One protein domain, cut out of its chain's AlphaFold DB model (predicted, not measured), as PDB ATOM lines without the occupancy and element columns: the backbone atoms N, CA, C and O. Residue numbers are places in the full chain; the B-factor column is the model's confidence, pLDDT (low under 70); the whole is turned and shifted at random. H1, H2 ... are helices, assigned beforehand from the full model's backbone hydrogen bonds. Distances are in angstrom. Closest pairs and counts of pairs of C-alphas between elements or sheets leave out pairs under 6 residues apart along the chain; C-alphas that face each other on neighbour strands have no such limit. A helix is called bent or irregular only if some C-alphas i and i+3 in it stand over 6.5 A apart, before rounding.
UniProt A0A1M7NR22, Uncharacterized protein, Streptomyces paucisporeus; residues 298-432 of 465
ATOM      1  N   PRO A 298      -8.477 -14.007 141.763       79.31
ATOM      2  CA  PRO A 298      -7.341 -14.757 142.301       79.31
ATOM      3  C   PRO A 298      -7.576 -16.277 142.355       79.31
ATOM      4  O   PRO A 298      -6.619 -17.042 142.303       79.31
ATOM      5  N   ALA A 299      -8.834 -16.729 142.388       79.56
ATOM      6  CA  ALA A 299      -9.199 -18.150 142.367       79.56
ATOM      7  C   ALA A 299      -9.273 -18.773 140.953       79.56
ATOM      8  O   ALA A 299      -9.459 -19.981 140.828       79.56
ATOM      9  N   GLY A 300      -9.165 -17.975 139.887       82.81
ATOM     10  CA  GLY A 300      -9.347 -18.439 138.510       82.81
ATOM     11  C   GLY A 300      -8.040 -18.876 137.851       82.81
ATOM     12  O   GLY A 300      -7.688 -20.054 137.834       82.81
ATOM     13  N   LEU A 301      -7.332 -17.904 137.274       83.12
ATOM     14  CA  LEU A 301      -6.134 -18.129 136.460       83.12
ATOM     15  C   LEU A 301      -4.862 -18.436 137.277       83.12
ATOM     16  O   LEU A 301      -4.171 -19.392 136.920       83.12
ATOM     17  N   PRO A 302      -4.533 -17.703 138.365       83.75
ATOM     18  CA  PRO A 302      -3.297 -17.928 139.115       83.75
ATOM     19  C   PRO A 302      -3.088 -19.366 139.608       83.75
ATOM     20  O   PRO A 302      -1.984 -19.881 139.414       83.75
ATOM     21  N   PRO A 303      -4.094 -20.068 140.182       83.75
ATOM     22  CA  PRO A 303      -3.868 -21.419 140.661       83.75
ATOM     23  C   PRO A 303      -3.528 -22.365 139.520       83.75
ATOM     24  O   PRO A 303      -2.765 -23.279 139.778       83.75
ATOM     25  N   LYS A 304      -4.010 -22.133 138.285       84.81
ATOM     26  CA  LYS A 304      -3.753 -22.967 137.092       84.81
ATOM     27  C   LYS A 304      -2.316 -22.886 136.566       84.81
ATOM     28  O   LYS A 304      -1.951 -23.717 135.743       84.81
ATOM     29  N   LEU A 305      -1.516 -21.922 137.021       83.69
ATOM     30  CA  LEU A 305      -0.103 -21.786 136.642       83.69
ATOM     31  C   LEU A 305       0.864 -22.420 137.649       83.69
ATOM     32  O   LEU A 305       2.069 -22.425 137.411       83.69
ATOM     33  N   CYS A 306       0.356 -22.926 138.771       85.38
ATOM     34  CA  CYS A 306       1.158 -23.642 139.756       85.38
ATOM     35  C   CYS A 306       1.069 -25.158 139.536       85.38
ATOM     36  O   CYS A 306       0.152 -25.641 138.866       85.38
ATOM     37  N   PHE A 307       2.007 -25.902 140.112       82.81
ATOM     38  CA  PHE A 307       2.117 -27.349 139.966       82.81
ATOM     39  C   PHE A 307       2.204 -28.021 141.337       82.81
ATOM     40  O   PHE A 307       2.773 -27.463 142.277       82.81
ATOM     41  N   ASP A 308       1.624 -29.218 141.421       80.19
ATOM     42  CA  ASP A 308       1.631 -30.055 142.616       80.19
ATOM     43  C   ASP A 308       2.664 -31.177 142.396       80.19
ATOM     44  O   ASP A 308       2.401 -32.094 141.611       80.19
ATOM     45  N   PRO A 309       3.863 -31.098 143.003       68.81
ATOM     46  CA  PRO A 309       4.910 -32.088 142.777       68.81
ATOM     47  C   PRO A 309       4.535 -33.441 143.414       68.81
ATOM     48  O   PRO A 309       4.028 -33.468 144.540       68.81
ATOM     49  N   PRO A 310       4.819 -34.583 142.755       59.97
ATOM     50  CA  PRO A 310       4.389 -35.914 143.206       59.97
ATOM     51  C   PRO A 310       5.123 -36.460 144.451       59.97
ATOM     52  O   PRO A 310       4.849 -37.579 144.879       59.97
ATOM     53  N   SER A 311       6.030 -35.695 145.066       56.28
ATOM     54  CA  SER A 311       6.995 -36.211 146.047       56.28
ATOM     55  C   SER A 311       6.939 -35.467 147.383       56.28
ATOM     56  O   SER A 311       7.834 -34.685 147.688       56.28
ATOM     57  N   GLN A 312       5.926 -35.721 148.214       54.75
ATOM     58  CA  GLN A 312       5.970 -35.342 149.634       54.75
ATOM     59  C   GLN A 312       5.637 -36.553 150.510       54.75
ATOM     60  O   GLN A 312       4.499 -36.797 150.895       54.75
ATOM     61  N   THR A 313       6.678 -37.309 150.862       54.09
ATOM     62  CA  THR A 313       6.691 -38.381 151.876       54.09
ATOM     63  C   THR A 313       6.428 -37.881 153.307       54.09
ATOM     64  O   THR A 313       6.549 -38.642 154.261       54.09
ATOM     65  N   THR A 314       6.046 -36.615 153.485       54.31
ATOM     66  CA  THR A 314       5.868 -35.957 154.786       54.31
ATOM     67  C   THR A 314       4.654 -35.019 154.812       54.31
ATOM     68  O   THR A 314       4.751 -33.897 155.280       54.31
ATOM     69  N   GLY A 315       3.489 -35.465 154.325       52.47
ATOM     70  CA  GLY A 315       2.159 -34.981 154.759       52.47
ATOM     71  C   GLY A 315       1.780 -33.501 154.555       52.47
ATOM     72  O   GLY A 315       0.647 -33.129 154.844       52.47
ATOM     73  N   VAL A 316       2.674 -32.658 154.050       56.62
ATOM     74  CA  VAL A 316       2.411 -31.277 153.640       56.62
ATOM     75  C   VAL A 316       2.432 -31.280 152.117       56.62
ATOM     76  O   VAL A 316       3.283 -31.931 151.530       56.62
ATOM     77  N   VAL A 317       1.476 -30.627 151.459       57.75
ATOM     78  CA  VAL A 317       1.467 -30.469 149.996       57.75
ATOM     79  C   VAL A 317       1.923 -29.044 149.697       57.75
ATOM     80  O   VAL A 317       1.116 -28.120 149.649       57.75
ATOM     81  N   ALA A 318       3.233 -28.829 149.574       67.75
ATOM     82  CA  ALA A 318       3.783 -27.566 149.088       67.75
ATOM     83  C   ALA A 318       3.511 -27.403 147.579       67.75
ATOM     84  O   ALA A 318       4.151 -28.049 146.751       67.75
ATOM     85  N   MET A 319       2.552 -26.544 147.238       77.06
ATOM     86  CA  MET A 319       2.269 -26.081 145.876       77.06
ATOM     87  C   MET A 319       3.433 -25.214 145.371       77.06
ATOM     88  O   MET A 319       3.862 -24.285 146.061       77.06
ATOM     89  N   VAL A 320       3.938 -25.487 144.164       84.19
ATOM     90  CA  VAL A 320       5.031 -24.711 143.554       84.19
ATOM     91  C   VAL A 320       4.453 -23.757 142.514       84.19
ATOM     92  O   VAL A 320       3.823 -24.179 141.544       84.19
ATOM     93  N   CYS A 321       4.670 -22.456 142.704       86.31
ATOM     94  CA  CYS A 321       4.195 -21.404 141.808       86.31
ATOM     95  C   CYS A 321       5.375 -20.663 141.145       86.31
ATOM     96  O   CYS A 321       6.504 -20.729 141.636       86.31
ATOM     97  N   PRO A 322       5.142 -19.910 140.047       84.94
ATOM     98  CA  PRO A 322       6.188 -19.094 139.419       84.94
ATOM     99  C   PRO A 322       6.843 -18.090 140.380       84.94
ATOM    100  O   PRO A 322       8.021 -17.776 140.238       84.94
ATOM    101  N   ILE A 323       6.079 -17.591 141.359       84.88
ATOM    102  CA  ILE A 323       6.556 -16.720 142.436       84.88
ATOM    103  C   ILE A 323       6.171 -17.355 143.770       84.88
ATOM    104  O   ILE A 323       4.996 -17.366 144.138       84.88
ATOM    105  N   GLY A 324       7.167 -17.862 144.496       80.25
ATOM    106  CA  GLY A 324       6.974 -18.463 145.814       80.25
ATOM    107  C   GLY A 324       6.020 -19.663 145.798       80.25
ATOM    108  O   GLY A 324       5.993 -20.446 144.849       80.25
ATOM    109  N   SER A 325       5.237 -19.802 146.867       77.12
ATOM    110  CA  SER A 325       4.320 -20.927 147.100       77.12
ATOM    111  C   SER A 325       2.835 -20.553 147.009       77.12
ATOM    112  O   SER A 325       1.970 -21.387 147.262       77.12
ATOM    113  N   THR A 326       2.512 -19.303 146.660       79.81
ATOM    114  CA  THR A 326       1.129 -18.803 146.632       79.81
ATOM    115  C   THR A 326       0.717 -18.359 145.238       79.81
ATOM    116  O   THR A 326       1.397 -17.551 144.599       79.81
ATOM    117  N   ALA A 327      -0.451 -18.819 144.795       82.56
ATOM    118  CA  ALA A 327      -1.064 -18.374 143.554       82.56
ATOM    119  C   ALA A 327      -1.439 -16.882 143.645       82.56
ATOM    120  O   ALA A 327      -2.292 -16.492 144.439       82.56
ATOM    121  N   SER A 328      -0.802 -16.035 142.833       86.88
ATOM    122  CA  SER A 328      -1.065 -14.591 142.801       86.88
ATOM    123  C   SER A 328      -1.059 -14.042 141.373       86.88
ATOM    124  O   SER A 328      -0.411 -14.598 140.485       86.88
ATOM    125  N   GLY A 329      -1.739 -12.913 141.143       86.50
ATOM    126  CA  GLY A 329      -1.715 -12.221 139.846       86.50
ATOM    127  C   GLY A 329      -0.303 -11.815 139.402       86.50
ATOM    128  O   GLY A 329      -0.002 -11.813 138.208       86.50
ATOM    129  N   SER A 330       0.605 -11.579 140.355       89.06
ATOM    130  CA  SER A 330       2.016 -11.299 140.066       89.06
ATOM    131  C   SER A 330       2.730 -12.472 139.383       89.06
ATOM    132  O   SER A 330       3.588 -12.247 138.531       89.06
ATOM    133  N   ALA A 331       2.322 -13.716 139.663       89.25
ATOM    134  CA  ALA A 331       2.853 -14.895 138.984       89.25
ATOM    135  C   ALA A 331       2.453 -14.923 137.499       89.25
ATOM    136  O   ALA A 331       3.278 -15.245 136.648       89.25
ATOM    137  N   VAL A 332       1.218 -14.513 137.174       91.50
ATOM    138  CA  VAL A 332       0.746 -14.364 135.784       91.50
ATOM    139  C   VAL A 332       1.555 -13.285 135.061       91.50
ATOM    140  O   VAL A 332       1.989 -13.491 133.928       91.50
ATOM    141  N   LEU A 333       1.798 -12.151 135.728       94.00
ATOM    142  CA  LEU A 333       2.604 -11.058 135.181       94.00
ATOM    143  C   LEU A 333       4.052 -11.493 134.912       94.00
ATOM    144  O   LEU A 333       4.575 -11.206 133.838       94.00
ATOM    145  N   LEU A 334       4.691 -12.210 135.843       94.12
ATOM    146  CA  LEU A 334       6.052 -12.716 135.653       94.12
ATOM    147  C   LEU A 334       6.134 -13.666 134.457       94.12
ATOM    148  O   LEU A 334       6.990 -13.485 133.598       94.12
ATOM    149  N   VAL A 335       5.218 -14.635 134.363       94.50
ATOM    150  CA  VAL A 335       5.155 -15.565 133.225       94.50
ATOM    151  C   VAL A 335       5.002 -14.805 131.905       94.50
ATOM    152  O   VAL A 335       5.720 -15.096 130.946       94.50
ATOM    153  N   ALA A 336       4.120 -13.803 131.858       95.50
ATOM    154  CA  ALA A 336       3.927 -12.966 130.677       95.50
ATOM    155  C   ALA A 336       5.212 -12.214 130.282       95.50
ATOM    156  O   ALA A 336       5.586 -12.213 129.109       95.50
ATOM    157  N   LEU A 337       5.919 -11.619 131.250       95.94
ATOM    158  CA  LEU A 337       7.182 -10.909 131.023       95.94
ATOM    159  C   LEU A 337       8.299 -11.846 130.548       95.94
ATOM    160  O   LEU A 337       9.058 -11.495 129.642       95.94
ATOM    161  N   CYS A 338       8.385 -13.054 131.102       95.62
ATOM    162  CA  CYS A 338       9.323 -14.078 130.647       95.62
ATOM    163  C   CYS A 338       9.019 -14.520 129.207       95.62
ATOM    164  O   CYS A 338       9.938 -14.626 128.394       95.62
ATOM    165  N   GLY A 339       7.738 -14.680 128.862       95.38
ATOM    166  CA  GLY A 339       7.295 -14.942 127.492       95.38
ATOM    167  C   GLY A 339       7.680 -13.824 126.518       95.38
ATOM    168  O   GLY A 339       8.251 -14.089 125.462       95.38
ATOM    169  N   VAL A 340       7.448 -12.563 126.899       95.94
ATOM    170  CA  VAL A 340       7.860 -11.378 126.121       95.94
ATOM    171  C   VAL A 340       9.377 -11.333 125.949       95.94
ATOM    172  O   VAL A 340       9.862 -11.024 124.861       95.94
ATOM    173  N   THR A 341      10.140 -11.671 126.989       95.06
ATOM    174  CA  THR A 341      11.608 -11.706 126.936       95.06
ATOM    175  C   THR A 341      12.095 -12.768 125.948       95.06
ATOM    176  O   THR A 341      12.933 -12.472 125.095       95.06
ATOM    177  N   GLY A 342      11.514 -13.973 125.992       93.56
ATOM    178  CA  GLY A 342      11.796 -15.037 125.024       93.56
ATOM    179  C   GLY A 342      11.475 -14.624 123.585       93.56
ATOM    180  O   GLY A 342      12.312 -14.772 122.692       93.56
ATOM    181  N   ALA A 343      10.310 -14.009 123.369       92.88
ATOM    182  CA  ALA A 343       9.905 -13.518 122.054       92.88
ATOM    183  C   ALA A 343      10.781 -12.362 121.552       92.88
ATOM    184  O   ALA A 343      11.077 -12.283 120.361       92.88
ATOM    185  N   THR A 344      11.236 -11.482 122.448       93.00
ATOM    186  CA  THR A 344      12.159 -10.390 122.111       93.00
ATOM    187  C   THR A 344      13.504 -10.943 121.658       93.00
ATOM    188  O   THR A 344      14.044 -10.475 120.658       93.00
ATOM    189  N   LEU A 345      14.026 -11.970 122.336       91.56
ATOM    190  CA  LEU A 345      15.280 -12.622 121.959       91.56
ATOM    191  C   LEU A 345      15.173 -13.300 120.584       91.56
ATOM    192  O   LEU A 345      16.029 -13.090 119.721       91.56
ATOM    193  N   ALA A 346      14.092 -14.050 120.349       88.44
ATOM    194  CA  ALA A 346      13.807 -14.652 119.046       88.44
ATOM    195  C   ALA A 346      13.634 -13.582 117.949       88.44
ATOM    196  O   ALA A 346      14.169 -13.700 116.845       88.44
ATOM    197  N   GLY A 347      12.940 -12.488 118.273       86.06
ATOM    198  CA  GLY A 347      12.743 -11.346 117.389       86.06
ATOM    199  C   GLY A 347      14.049 -10.636 117.030       86.06
ATOM    200  O   GLY A 347      14.265 -10.333 115.859       86.06
ATOM    201  N   ALA A 348      14.943 -10.423 117.998       86.94
ATOM    202  CA  ALA A 348      16.242  -9.788 117.790       86.94
ATOM    203  C   ALA A 348      17.124 -10.587 116.820       86.94
ATOM    204  O   ALA A 348      17.740 -10.003 115.927       86.94
ATOM    205  N   ALA A 349      17.118 -11.921 116.921       84.06
ATOM    206  CA  ALA A 349      17.829 -12.788 115.979       84.06
ATOM    207  C   ALA A 349      17.335 -12.609 114.528       84.06
ATOM    208  O   ALA A 349      18.124 -12.671 113.584       84.06
ATOM    209  N   SER A 350      16.047 -12.304 114.342       78.94
ATOM    210  CA  SER A 350      15.436 -12.072 113.028       78.94
ATOM    211  C   SER A 350      15.810 -10.721 112.396       78.94
ATOM    212  O   SER A 350      15.641 -10.569 111.185       78.94
ATOM    213  N   ILE A 351      16.312  -9.742 113.162       80.31
ATOM    214  CA  ILE A 351      16.603  -8.385 112.654       80.31
ATOM    215  C   ILE A 351      17.829  -8.369 111.732       80.31
ATOM    216  O   ILE A 351      17.878  -7.575 110.793       80.31
ATOM    217  N   ARG A 352      18.797  -9.273 111.937       76.12
ATOM    218  CA  ARG A 352      20.072  -9.298 111.192       76.12
ATOM    219  C   ARG A 352      19.908  -9.450 109.672       76.12
ATOM    220  O   ARG A 352      20.817  -9.099 108.927       76.12
ATOM    221  N   HIS A 353      18.762  -9.945 109.212       68.12
ATOM    222  CA  HIS A 353      18.472 -10.159 107.794       68.12
ATOM    223  C   HIS A 353      17.676  -9.021 107.134       68.12
ATOM    224  O   HIS A 353      17.380  -9.101 105.943       68.12
ATOM    225  N   ILE A 354      17.332  -7.958 107.867       71.81
ATOM    226  CA  ILE A 354      16.545  -6.846 107.325       71.81
ATOM    227  C   ILE A 354      17.478  -5.876 106.591       71.81
ATOM    228  O   ILE A 354      18.176  -5.072 107.209       71.81
ATOM    229  N   GLN A 355      17.480  -5.931 105.260       58.38
ATOM    230  CA  GLN A 355      18.164  -4.946 104.421       58.38
ATOM    231  C   GLN A 355      17.261  -3.720 104.219       58.38
ATOM    232  O   GLN A 355      16.269  -3.790 103.504       58.38
ATOM    233  N   GLY A 356      17.617  -2.599 104.859       56.69
ATOM    234  CA  GLY A 356      17.061  -1.260 104.613       56.69
ATOM    235  C   GLY A 356      15.615  -1.024 105.086       56.69
ATOM    236  O   GLY A 356      14.656  -1.548 104.536       56.69
ATOM    237  N   THR A 357      15.417  -0.121 106.052       56.28
ATOM    238  CA  THR A 357      14.083   0.301 106.542       56.28
ATOM    239  C   THR A 357      13.529   1.528 105.813       56.28
ATOM    240  O   THR A 357      12.693   2.257 106.338       56.28
ATOM    241  N   ALA A 358      13.968   1.772 104.578       54.28
ATOM    242  CA  ALA A 358      13.660   3.005 103.858       54.28
ATOM    243  C   ALA A 358      12.181   3.104 103.398       54.28
ATOM    244  O   ALA A 358      11.754   4.124 102.857       54.28
ATOM    245  N   MET A 359      11.393   2.050 103.608       62.69
ATOM    246  CA  MET A 359       9.984   1.968 103.229       62.69
ATOM    247  C   MET A 359       9.088   2.738 104.220       62.69
ATOM    248  O   MET A 359       9.213   2.543 105.431       62.69
ATOM    249  N   PRO A 360       8.112   3.536 103.744       62.91
ATOM    250  CA  PRO A 360       7.248   4.361 104.599       62.91
ATOM    251  C   PRO A 360       6.364   3.561 105.574       62.91
ATOM    252  O   PRO A 360       5.857   4.114 106.547       62.91
ATOM    253  N   TYR A 361       6.174   2.261 105.334       70.25
ATOM    254  CA  TYR A 361       5.225   1.433 106.080       70.25
ATOM    255  C   TYR A 361       5.831   0.627 107.240       70.25
ATOM    256  O   TYR A 361       5.057   0.013 107.968       70.25
ATOM    257  N   MET A 362       7.164   0.626 107.433       74.44
ATOM    258  CA  MET A 362       7.891  -0.040 108.544       74.44
ATOM    259  C   MET A 362       7.336  -1.423 108.956       74.44
ATOM    260  O   MET A 362       7.353  -1.797 110.127       74.44
ATOM    261  N   VAL A 363       6.864  -2.207 107.982       82.81
ATOM    262  CA  VAL A 363       6.195  -3.499 108.201       82.81
ATOM    263  C   VAL A 363       7.009  -4.461 109.081       82.81
ATOM    264  O   VAL A 363       6.421  -5.051 109.990       82.81
ATOM    265  N   PRO A 364       8.344  -4.596 108.911       82.56
ATOM    266  CA  PRO A 364       9.144  -5.468 109.772       82.56
ATOM    267  C   PRO A 364       9.102  -5.077 111.253       82.56
ATOM    268  O   PRO A 364       9.150  -5.943 112.123       82.56
ATOM    269  N   VAL A 365       8.968  -3.784 111.555       83.50
ATOM    270  CA  VAL A 365       8.864  -3.293 112.935       83.50
ATOM    271  C   VAL A 365       7.496  -3.632 113.520       83.50
ATOM    272  O   VAL A 365       7.430  -4.123 114.641       83.50
ATOM    273  N   CYS A 366       6.413  -3.465 112.755       85.25
ATOM    274  CA  CYS A 366       5.080  -3.895 113.188       85.25
ATOM    275  C   CYS A 366       5.030  -5.407 113.471       85.25
ATOM    276  O   CYS A 366       4.451  -5.822 114.472       85.25
ATOM    277  N   LEU A 367       5.684  -6.223 112.636       86.88
ATOM    278  CA  LEU A 367       5.823  -7.666 112.866       86.88
ATOM    279  C   LEU A 367       6.598  -7.972 114.153       86.88
ATOM    280  O   LEU A 367       6.199  -8.850 114.915       86.88
ATOM    281  N   LEU A 368       7.678  -7.237 114.428       88.12
ATOM    282  CA  LEU A 368       8.440  -7.391 115.665       88.12
ATOM    283  C   LEU A 368       7.610  -7.008 116.901       88.12
ATOM    284  O   LEU A 368       7.639  -7.726 117.894       88.12
ATOM    285  N   MET A 369       6.833  -5.924 116.830       89.94
ATOM    286  CA  MET A 369       5.935  -5.517 117.916       89.94
ATOM    287  C   MET A 369       4.840  -6.552 118.172       89.94
ATOM    288  O   MET A 369       4.542  -6.842 119.327       89.94
ATOM    289  N   LEU A 370       4.281  -7.150 117.112       91.06
ATOM    290  CA  LEU A 370       3.276  -8.209 117.209       91.06
ATOM    291  C   LEU A 370       3.800  -9.464 117.925       91.06
ATOM    292  O   LEU A 370       3.030 -10.133 118.613       91.06
ATOM    293  N   ARG A 371       5.103  -9.756 117.841       91.44
ATOM    294  CA  ARG A 371       5.706 -10.894 118.555       91.44
ATOM    295  C   ARG A 371       5.654 -10.747 120.074       91.44
ATOM    296  O   ARG A 371       5.581 -11.756 120.754       91.44
ATOM    297  N   LEU A 372       5.663  -9.534 120.624       94.06
ATOM    298  CA  LEU A 372       5.697  -9.327 122.079       94.06
ATOM    299  C   LEU A 372       4.435  -9.838 122.804       94.06
ATOM    300  O   LEU A 372       4.579 -10.629 123.738       94.06
ATOM    301  N   PRO A 373       3.202  -9.452 122.411       94.62
ATOM    302  CA  PRO A 373       1.998  -9.964 123.060       94.62
ATOM    303  C   PRO A 373       1.751 -11.441 122.733       94.62
ATOM    304  O   PRO A 373       1.307 -12.184 123.605       94.62
ATOM    305  N   ILE A 374       2.105 -11.907 121.526       93.19
ATOM    306  CA  ILE A 374       2.108 -13.349 121.223       93.19
ATOM    307  C   ILE A 374       3.057 -14.059 122.205       93.19
ATOM    308  O   ILE A 374       2.667 -15.068 122.793       93.19
ATOM    309  N   GLY A 375       4.219 -13.443 122.477       94.00
ATOM    310  CA  GLY A 375       5.228 -13.716 123.514       94.00
ATOM    311  C   GLY A 375       4.626 -14.150 124.833       94.00
ATOM    312  O   GLY A 375       4.733 -15.297 125.273       94.00
ATOM    313  N   ALA A 376       3.931 -13.201 125.436       95.69
ATOM    314  CA  ALA A 376       3.240 -13.404 126.693       95.69
ATOM    315  C   ALA A 376       2.162 -14.494 126.603       95.69
ATOM    316  O   ALA A 376       2.110 -15.372 127.465       95.69
ATOM    317  N   LEU A 377       1.312 -14.464 125.569       94.56
ATOM    318  CA  LEU A 377       0.188 -15.397 125.468       94.56
ATOM    319  C   LEU A 377       0.636 -16.843 125.350       94.56
ATOM    320  O   LEU A 377       0.082 -17.695 126.041       94.56
ATOM    321  N   SER A 378       1.625 -17.143 124.508       93.50
ATOM    322  CA  SER A 378       2.068 -18.526 124.357       93.50
ATOM    323  C   SER A 378       2.822 -19.033 125.588       93.50
ATOM    324  O   SER A 378       2.750 -20.230 125.847       93.50
ATOM    325  N   ALA A 379       3.456 -18.168 126.389       94.88
ATOM    326  CA  ALA A 379       3.993 -18.571 127.689       94.88
ATOM    327  C   ALA A 379       2.879 -18.959 128.675       94.88
ATOM    328  O   ALA A 379       2.943 -20.025 129.290       94.88
ATOM    329  N   ILE A 380       1.824 -18.140 128.778       93.12
ATOM    330  CA  ILE A 380       0.664 -18.420 129.641       93.12
ATOM    331  C   ILE A 380      -0.051 -19.702 129.187       93.12
ATOM    332  O   ILE A 380      -0.259 -20.611 129.989       93.12
ATOM    333  N   LEU A 381      -0.398 -19.803 127.899       91.62
ATOM    334  CA  LEU A 381      -1.077 -20.979 127.342       91.62
ATOM    335  C   LEU A 381      -0.212 -22.236 127.429       91.62
ATOM    336  O   LEU A 381      -0.737 -23.301 127.736       91.62
ATOM    337  N   GLY A 382       1.095 -22.124 127.184       89.94
ATOM    338  CA  GLY A 382       2.025 -23.248 127.258       89.94
ATOM    339  C   GLY A 382       2.067 -23.872 128.652       89.94
ATOM    340  O   GLY A 382       1.947 -25.089 128.780       89.94
ATOM    341  N   LEU A 383       2.137 -23.057 129.709       90.00
ATOM    342  CA  LEU A 383       2.086 -23.563 131.086       90.00
ATOM    343  C   LEU A 383       0.727 -24.182 131.439       90.00
ATOM    344  O   LEU A 383       0.684 -25.234 132.077       90.00
ATOM    345  N   ILE A 384      -0.380 -23.585 130.979       89.44
ATOM    346  CA  ILE A 384      -1.721 -24.174 131.141       89.44
ATOM    347  C   ILE A 384      -1.794 -25.543 130.444       89.44
ATOM    348  O   ILE A 384      -2.378 -26.479 130.988       89.44
ATOM    349  N   LEU A 385      -1.174 -25.681 129.269       87.75
ATOM    350  CA  LEU A 385      -1.147 -26.921 128.496       87.75
ATOM    351  C   LEU A 385      -0.326 -28.020 129.187       87.75
ATOM    352  O   LEU A 385      -0.773 -29.168 129.231       87.75
ATOM    353  N   ILE A 386       0.830 -27.670 129.771       86.75
ATOM    354  CA  ILE A 386       1.634 -28.595 130.590       86.75
ATOM    355  C   ILE A 386       0.803 -29.101 131.772       86.75
ATOM    356  O   ILE A 386       0.741 -30.308 132.006       86.75
ATOM    357  N   ARG A 387       0.103 -28.205 132.480       82.56
ATOM    358  CA  ARG A 387      -0.775 -28.603 133.587       82.56
ATOM    359  C   ARG A 387      -1.940 -29.479 133.128       82.56
ATOM    360  O   ARG A 387      -2.348 -30.380 133.853       82.56
ATOM    361  N   GLY A 388      -2.478 -29.225 131.937       81.38
ATOM    362  CA  GLY A 388      -3.546 -30.025 131.341       81.38
ATOM    363  C   GLY A 388      -3.136 -31.453 130.964       81.38
ATOM    364  O   GLY A 388      -3.988 -32.209 130.511       81.38
ATOM    365  N   GLY A 389      -1.859 -31.830 131.118       78.25
ATOM    366  CA  GLY A 389      -1.372 -33.180 130.822       78.25
ATOM    367  C   GLY A 389      -1.274 -33.499 129.327       78.25
ATOM    368  O   GLY A 389      -1.037 -34.646 128.965       78.25
ATOM    369  N   PHE A 390      -1.420 -32.501 128.449       75.56
ATOM    370  CA  PHE A 390      -1.350 -32.685 126.992       75.56
ATOM    371  C   PHE A 390       0.064 -33.008 126.487       75.56
ATOM    372  O   PHE A 390       0.223 -33.512 125.379       75.56
ATOM    373  N   LEU A 391       1.089 -32.712 127.287       71.50
ATOM    374  CA  LEU A 391       2.493 -32.994 126.999       71.50
ATOM    375  C   LEU A 391       2.983 -34.109 127.942       71.50
ATOM    376  O   LEU A 391       3.389 -33.810 129.071       71.50
ATOM    377  N   PRO A 392       2.929 -35.387 127.523       62.47
ATOM    378  CA  PRO A 392       3.386 -36.494 128.355       62.47
ATOM    379  C   PRO A 392       4.880 -36.337 128.679       62.47
ATOM    380  O   PRO A 392       5.694 -36.107 127.790       62.47
ATOM    381  N   GLY A 393       5.236 -36.446 129.964       66.00
ATOM    382  CA  GLY A 393       6.625 -36.380 130.442       66.00
ATOM    383  C   GLY A 393       7.133 -34.996 130.876       66.00
ATOM    384  O   GLY A 393       8.229 -34.919 131.419       66.00
ATOM    385  N   LEU A 394       6.352 -33.920 130.707       66.44
ATOM    386  CA  LEU A 394       6.706 -32.563 131.172       66.44
ATOM    387  C   LEU A 394       5.960 -32.129 132.445       66.44
ATOM    388  O   LEU A 394       6.050 -30.978 132.844       66.44
ATOM    389  N   SER A 395       5.206 -33.022 133.085       62.75
ATOM    390  CA  SER A 395       4.297 -32.686 134.194       62.75
ATOM    391  C   SER A 395       4.989 -32.480 135.552       62.75
ATOM    392  O   SER A 395       4.342 -32.023 136.490       62.75
ATOM    393  N   ALA A 396       6.279 -32.808 135.663       62.16
ATOM    394  CA  ALA A 396       7.073 -32.706 136.891       62.16
ATOM    395  C   ALA A 396       7.895 -31.407 136.910       62.16
ATOM    396  O   ALA A 396       9.122 -31.422 136.807       62.16
ATOM    397  N   LEU A 397       7.210 -30.260 136.952       72.12
ATOM    398  CA  LEU A 397       7.869 -28.984 137.227       72.12
ATOM    399  C   LEU A 397       7.941 -28.795 138.741       72.12
ATOM    400  O   LEU A 397       7.009 -28.286 139.360       72.12
ATOM    401  N   ASP A 398       9.070 -29.192 139.319       75.25
ATOM    402  CA  ASP A 398       9.245 -29.246 140.773       75.25
ATOM    403  C   ASP A 398       9.824 -27.941 141.354       75.25
ATOM    404  O   ASP A 398       9.887 -27.766 142.569       75.25
ATOM    405  N   ASN A 399      10.260 -27.001 140.501       83.31
ATOM    406  CA  ASN A 399      10.856 -25.735 140.934       83.31
ATOM    407  C   ASN A 399      10.362 -24.526 140.119       83.31
ATOM    408  O   ASN A 399      10.257 -24.576 138.894       83.31
ATOM    409  N   SER A 400      10.176 -23.394 140.802       85.06
ATOM    410  CA  SER A 400       9.880 -22.069 140.231       85.06
ATOM    411  C   SER A 400      10.780 -21.696 139.043       85.06
ATOM    412  O   SER A 400      10.290 -21.233 138.014       85.06
ATOM    413  N   ALA A 401      12.086 -21.979 139.131       86.88
ATOM    414  CA  ALA A 401      13.038 -21.711 138.055       86.88
ATOM    415  C   ALA A 401      12.738 -22.514 136.776       86.88
ATOM    416  O   ALA A 401      12.911 -21.992 135.677       86.88
ATOM    417  N   GLN A 402      12.248 -23.755 136.898       88.12
ATOM    418  CA  GLN A 402      11.848 -24.567 135.744       88.12
ATOM    419  C   GLN A 402      10.585 -24.003 135.090       88.12
ATOM    420  O   GLN A 402      10.517 -23.934 133.866       88.12
ATOM    421  N   ILE A 403       9.616 -23.532 135.885       88.31
ATOM    422  CA  ILE A 403       8.397 -22.879 135.376       88.31
ATOM    423  C   ILE A 403       8.749 -21.623 134.576       88.31
ATOM    424  O   ILE A 403       8.274 -21.441 133.454       88.31
ATOM    425  N   VAL A 404       9.634 -20.782 135.115       90.69
ATOM    426  CA  VAL A 404      10.119 -19.578 134.428       90.69
ATOM    427  C   VAL A 404      10.902 -19.931 133.160       90.69
ATOM    428  O   VAL A 404      10.684 -19.315 132.116       90.69
ATOM    429  N   ALA A 405      11.768 -20.946 133.206       91.69
ATOM    430  CA  ALA A 405      12.516 -21.405 132.037       91.69
ATOM    431  C   ALA A 405      11.585 -21.899 130.918       91.69
ATOM    432  O   ALA A 405      11.775 -21.531 129.758       91.69
ATOM    433  N   TRP A 406      10.537 -22.656 131.258       91.56
ATOM    434  CA  TRP A 406       9.518 -23.083 130.297       91.56
ATOM    435  C   TRP A 406       8.706 -21.911 129.743       91.56
ATOM    436  O   TRP A 406       8.430 -21.891 128.547       91.56
ATOM    437  N   ALA A 407       8.384 -20.900 130.555       93.50
ATOM    438  CA  ALA A 407       7.736 -19.679 130.069       93.50
ATOM    439  C   ALA A 407       8.588 -18.961 129.006       93.50
ATOM    440  O   ALA A 407       8.069 -18.561 127.962       93.50
ATOM    441  N   VAL A 408       9.906 -18.857 129.223       94.31
ATOM    442  CA  VAL A 408      10.845 -18.323 128.220       94.31
ATOM    443  C   VAL A 408      10.902 -19.227 126.986       94.31
ATOM    444  O   VAL A 408      10.832 -18.724 125.866       94.31
ATOM    445  N   ALA A 409      10.985 -20.548 127.167       92.38
ATOM    446  CA  ALA A 409      11.038 -21.511 126.068       92.38
ATOM    447  C   ALA A 409       9.790 -21.435 125.175       92.38
ATOM    448  O   ALA A 409       9.915 -21.399 123.951       92.38
ATOM    449  N   PHE A 410       8.594 -21.325 125.761       92.00
ATOM    450  CA  PHE A 410       7.361 -21.081 125.012       92.00
ATOM    451  C   PHE A 410       7.363 -19.711 124.329       92.00
ATOM    452  O   PHE A 410       6.957 -19.622 123.175       92.00
ATOM    453  N   GLY A 411       7.885 -18.668 124.984       91.62
ATOM    454  CA  GLY A 411       8.106 -17.349 124.383       91.62
ATOM    455  C   GLY A 411       9.024 -17.370 123.151       91.62
ATOM    456  O   GLY A 411       8.805 -16.622 122.203       91.62
ATOM    457  N   ILE A 412      10.028 -18.249 123.126       91.88
ATOM    458  CA  ILE A 412      10.902 -18.469 121.959       91.88
ATOM    459  C   ILE A 412      10.197 -19.343 120.905       91.88
ATOM    460  O   ILE A 412      10.289 -19.081 119.707       91.88
ATOM    461  N   GLY A 413       9.471 -20.378 121.339       87.56
ATOM    462  CA  GLY A 413       8.872 -21.422 120.496       87.56
ATOM    463  C   GLY A 413       7.621 -21.023 119.705       87.56
ATOM    464  O   GLY A 413       6.986 -21.871 119.075       87.56
ATOM    465  N   GLN A 414       7.253 -19.747 119.707       86.50
ATOM    466  CA  GLN A 414       5.975 -19.257 119.179       86.50
ATOM    467  C   GLN A 414       5.832 -19.458 117.687       86.50
ATOM    468  O   GLN A 414       4.775 -19.871 117.221       86.50
ATOM    469  N   GLU A 415       6.920 -19.258 116.945       79.69
ATOM    470  CA  GLU A 415       6.927 -19.472 115.500       79.69
ATOM    471  C   GLU A 415       6.638 -20.927 115.126       79.69
ATOM    472  O   GLU A 415       6.060 -21.182 114.070       79.69
ATOM    473  N   GLY A 416       7.008 -21.887 115.980       76.56
ATOM    474  CA  GLY A 416       6.705 -23.299 115.757       76.56
ATOM    475  C   GLY A 416       5.202 -23.567 115.800       76.56
ATOM    476  O   GLY A 416       4.660 -24.207 114.896       76.56
ATOM    477  N   LEU A 417       4.520 -23.015 116.808       64.00
ATOM    478  CA  LEU A 417       3.079 -23.171 116.986       64.00
ATOM    479  C   LEU A 417       2.294 -22.477 115.865       64.00
ATOM    480  O   LEU A 417       1.396 -23.086 115.283       64.00
ATOM    481  N   THR A 418       2.661 -21.242 115.505       69.25
ATOM    482  CA  THR A 418       1.978 -20.501 114.431       69.25
ATOM    483  C   THR A 418       2.159 -21.190 113.080       69.25
ATOM    484  O   THR A 418       1.180 -21.423 112.380       69.25
ATOM    485  N   ARG A 419       3.377 -21.651 112.751       73.81
ATOM    486  CA  ARG A 419       3.632 -22.385 111.497       73.81
ATOM    487  C   ARG A 419       2.861 -23.699 111.407       73.81
ATOM    488  O   ARG A 419       2.518 -24.123 110.305       73.81
ATOM    489  N   MET A 420       2.625 -24.380 112.528       67.19
ATOM    490  CA  MET A 420       1.837 -25.613 112.542       67.19
ATOM    491  C   MET A 420       0.359 -25.328 112.245       67.19
ATOM    492  O   MET A 420      -0.229 -26.002 111.397       67.19
ATOM    493  N   ILE A 421      -0.208 -24.303 112.886       68.44
ATOM    494  CA  ILE A 421      -1.593 -23.863 112.666       68.44
ATOM    495  C   ILE A 421      -1.776 -23.375 111.223       68.44
ATOM    496  O   ILE A 421      -2.716 -23.799 110.554       68.44
ATOM    497  N   ASP A 422      -0.841 -22.578 110.700       71.88
ATOM    498  CA  ASP A 422      -0.889 -22.066 109.325       71.88
ATOM    499  C   ASP A 422      -0.865 -23.199 108.287       71.88
ATOM    500  O   ASP A 422      -1.606 -23.171 107.301       71.88
ATOM    501  N   LYS A 423      -0.055 -24.244 108.514       71.19
ATOM    502  CA  LYS A 423      -0.017 -25.431 107.643       71.19
ATOM    503  C   LYS A 423      -1.349 -26.180 107.638       71.19
ATOM    504  O   LYS A 423      -1.797 -26.608 106.573       71.19
ATOM    505  N   GLN A 424      -1.986 -26.327 108.798       64.44
ATOM    506  CA  GLN A 424      -3.288 -26.987 108.916       64.44
ATOM    507  C   GLN A 424      -4.406 -26.146 108.288       64.44
ATOM    508  O   GLN A 424      -5.199 -26.671 107.508       64.44
ATOM    509  N   GLY A 425      -4.421 -24.832 108.529       64.38
ATOM    510  CA  GLY A 425      -5.372 -23.903 107.912       64.38
ATOM    511  C   GLY A 425      -5.248 -23.868 106.389       64.38
ATOM    512  O   GLY A 425      -6.250 -23.937 105.681       64.38
ATOM    513  N   GLY A 426      -4.018 -23.860 105.867       68.00
ATOM    514  CA  GLY A 426      -3.751 -23.952 104.434       68.00
ATOM    515  C   GLY A 426      -4.219 -25.272 103.814       68.00
ATOM    516  O   GLY A 426      -4.737 -25.260 102.701       68.00
ATOM    517  N   ALA A 427      -4.086 -26.400 104.518       70.00
ATOM    518  CA  ALA A 427      -4.608 -27.688 104.056       70.00
ATOM    519  C   ALA A 427      -6.148 -27.691 103.990       70.00
ATOM    520  O   ALA A 427      -6.717 -28.124 102.991       70.00
ATOM    521  N   VAL A 428      -6.822 -27.126 104.998       67.31
ATOM    522  CA  VAL A 428      -8.291 -27.003 105.026       67.31
ATOM    523  C   VAL A 428      -8.791 -26.048 103.941       67.31
ATOM    524  O   VAL A 428      -9.689 -26.396 103.180       67.31
ATOM    525  N   LEU A 429      -8.172 -24.874 103.797       69.19
ATOM    526  CA  LEU A 429      -8.527 -23.913 102.751       69.19
ATOM    527  C   LEU A 429      -8.264 -24.478 101.355       69.19
ATOM    528  O   LEU A 429      -9.083 -24.256 100.471       69.19
ATOM    529  N   LYS A 430      -7.182 -25.236 101.137       67.75
ATOM    530  CA  LYS A 430      -6.934 -25.926  99.857       67.75
ATOM    531  C   LYS A 430      -8.001 -26.974  99.550       67.75
ATOM    532  O   LYS A 430      -8.424 -27.063  98.402       67.75
ATOM    533  N   ASN A 431      -8.487 -27.692 100.559       67.81
ATOM    534  CA  ASN A 431      -9.588 -28.642 100.394       67.81
ATOM    535  C   ASN A 431     -10.921 -27.949 100.051       67.81
ATOM    536  O   ASN A 431     -11.748 -28.538  99.366       67.81
ATOM    537  N   VAL A 432     -11.111 -26.686 100.453       58.84
ATOM    538  CA  VAL A 432     -12.302 -25.882 100.108       58.84
ATOM    539  C   VAL A 432     -12.145 -25.156  98.758       58.84
ATOM    540  O   VAL A 432     -13.089 -25.084  97.975       58.84
TER     541      VAL A 432
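AT A GLANCE: This is residues 298 to 432 of the 465 residues of an uncharacterized protein of Streptomyces paucisporeus (UniProt A0A1M7NR22). Three helices, H2, H3 and H4, pack together in an up-and-down bundle, each running against the one before it, with steep tilts between them; H5 leaves from the end of H4 as an arm, and its residues 419 to 432 stick out free. At one end of the long axis lie the short H1 and a long loop, residues 306 to 328; at the other end is the link from H2 to H3, where residues 358 to 363 stand free. The printed part has 135 residues with five named helices, H1 to H5 in order, and no named strand: all helix. It is loose, with a radius of gyration of the C-alphas of 18.1 A, and elongated, spanning 63 by 37 by 25 A.

IN THESE COORDINATES: Find C-alpha 302 at (-3.297, -17.928, 139.115), where H1 begins; it ends at residue 305. H2, residues 329 to 351, runs 33.0 A from C-alpha 329 at (-1.715, -12.221, 139.846). H3, residues 363 to 387, is the longest helix at 36.4 A; look near residue 376 for a kink of 31 degrees. H3 is neither bent nor irregular, but only just: C-alphas 370 and 373 are 6.2 A apart. H4, residues 400 to 412, runs 18.7 A. H5, residues 414 to 432, runs 27.2 A to C-alpha 432 at (-12.302, -25.882, 100.108).

HOW THE PARTS SIT: Begin at H3, the hub, which touches the four other helices. H2 and H3 form a helical hairpin, at a steep tilt of 44 degrees, opposite ways; their closest C-alphas, of Ala 336 and Ala 376, are 4.1 A apart. H3 and H4 form another, at 40 degrees; H3 touches H4 with residues 374 to 383 alone, closest at the C-alphas of Ala 379 and Ala 407, 4.6 A. H2 touches H4 at a steep tilt of 40 degrees, the same way, with the C-alphas of Gly 339 and Gly 411 closest at 4.0 A. H1 touches H3 at the C-alphas of Leu 305 and Ile 384, 6.2 A. H3 and H5 only just touch, with 3 pairs of C-alphas within 8 A, and stand about perpendicular at 84 degrees; the closest are Ser 378 and Gln 414, 6.5 A. H4 and H5 meet only through their link. Every O i to N i+4 pair is within hydrogen-bond range in H2, H4 and H5, and 18 of 21 are in H3; H1 is too short for one.

THE WHOLE: The C-alphas of Thr 314 and Ala 358 are the two farthest apart, 64.6 A. The printed part has no cut. The link from H4 to H5 is tight; the other three are long. Mean pLDDT of the printed part is 80.1; 34 residues are under 70, among them 309 to 318, 355 to 360 and 428 to 432.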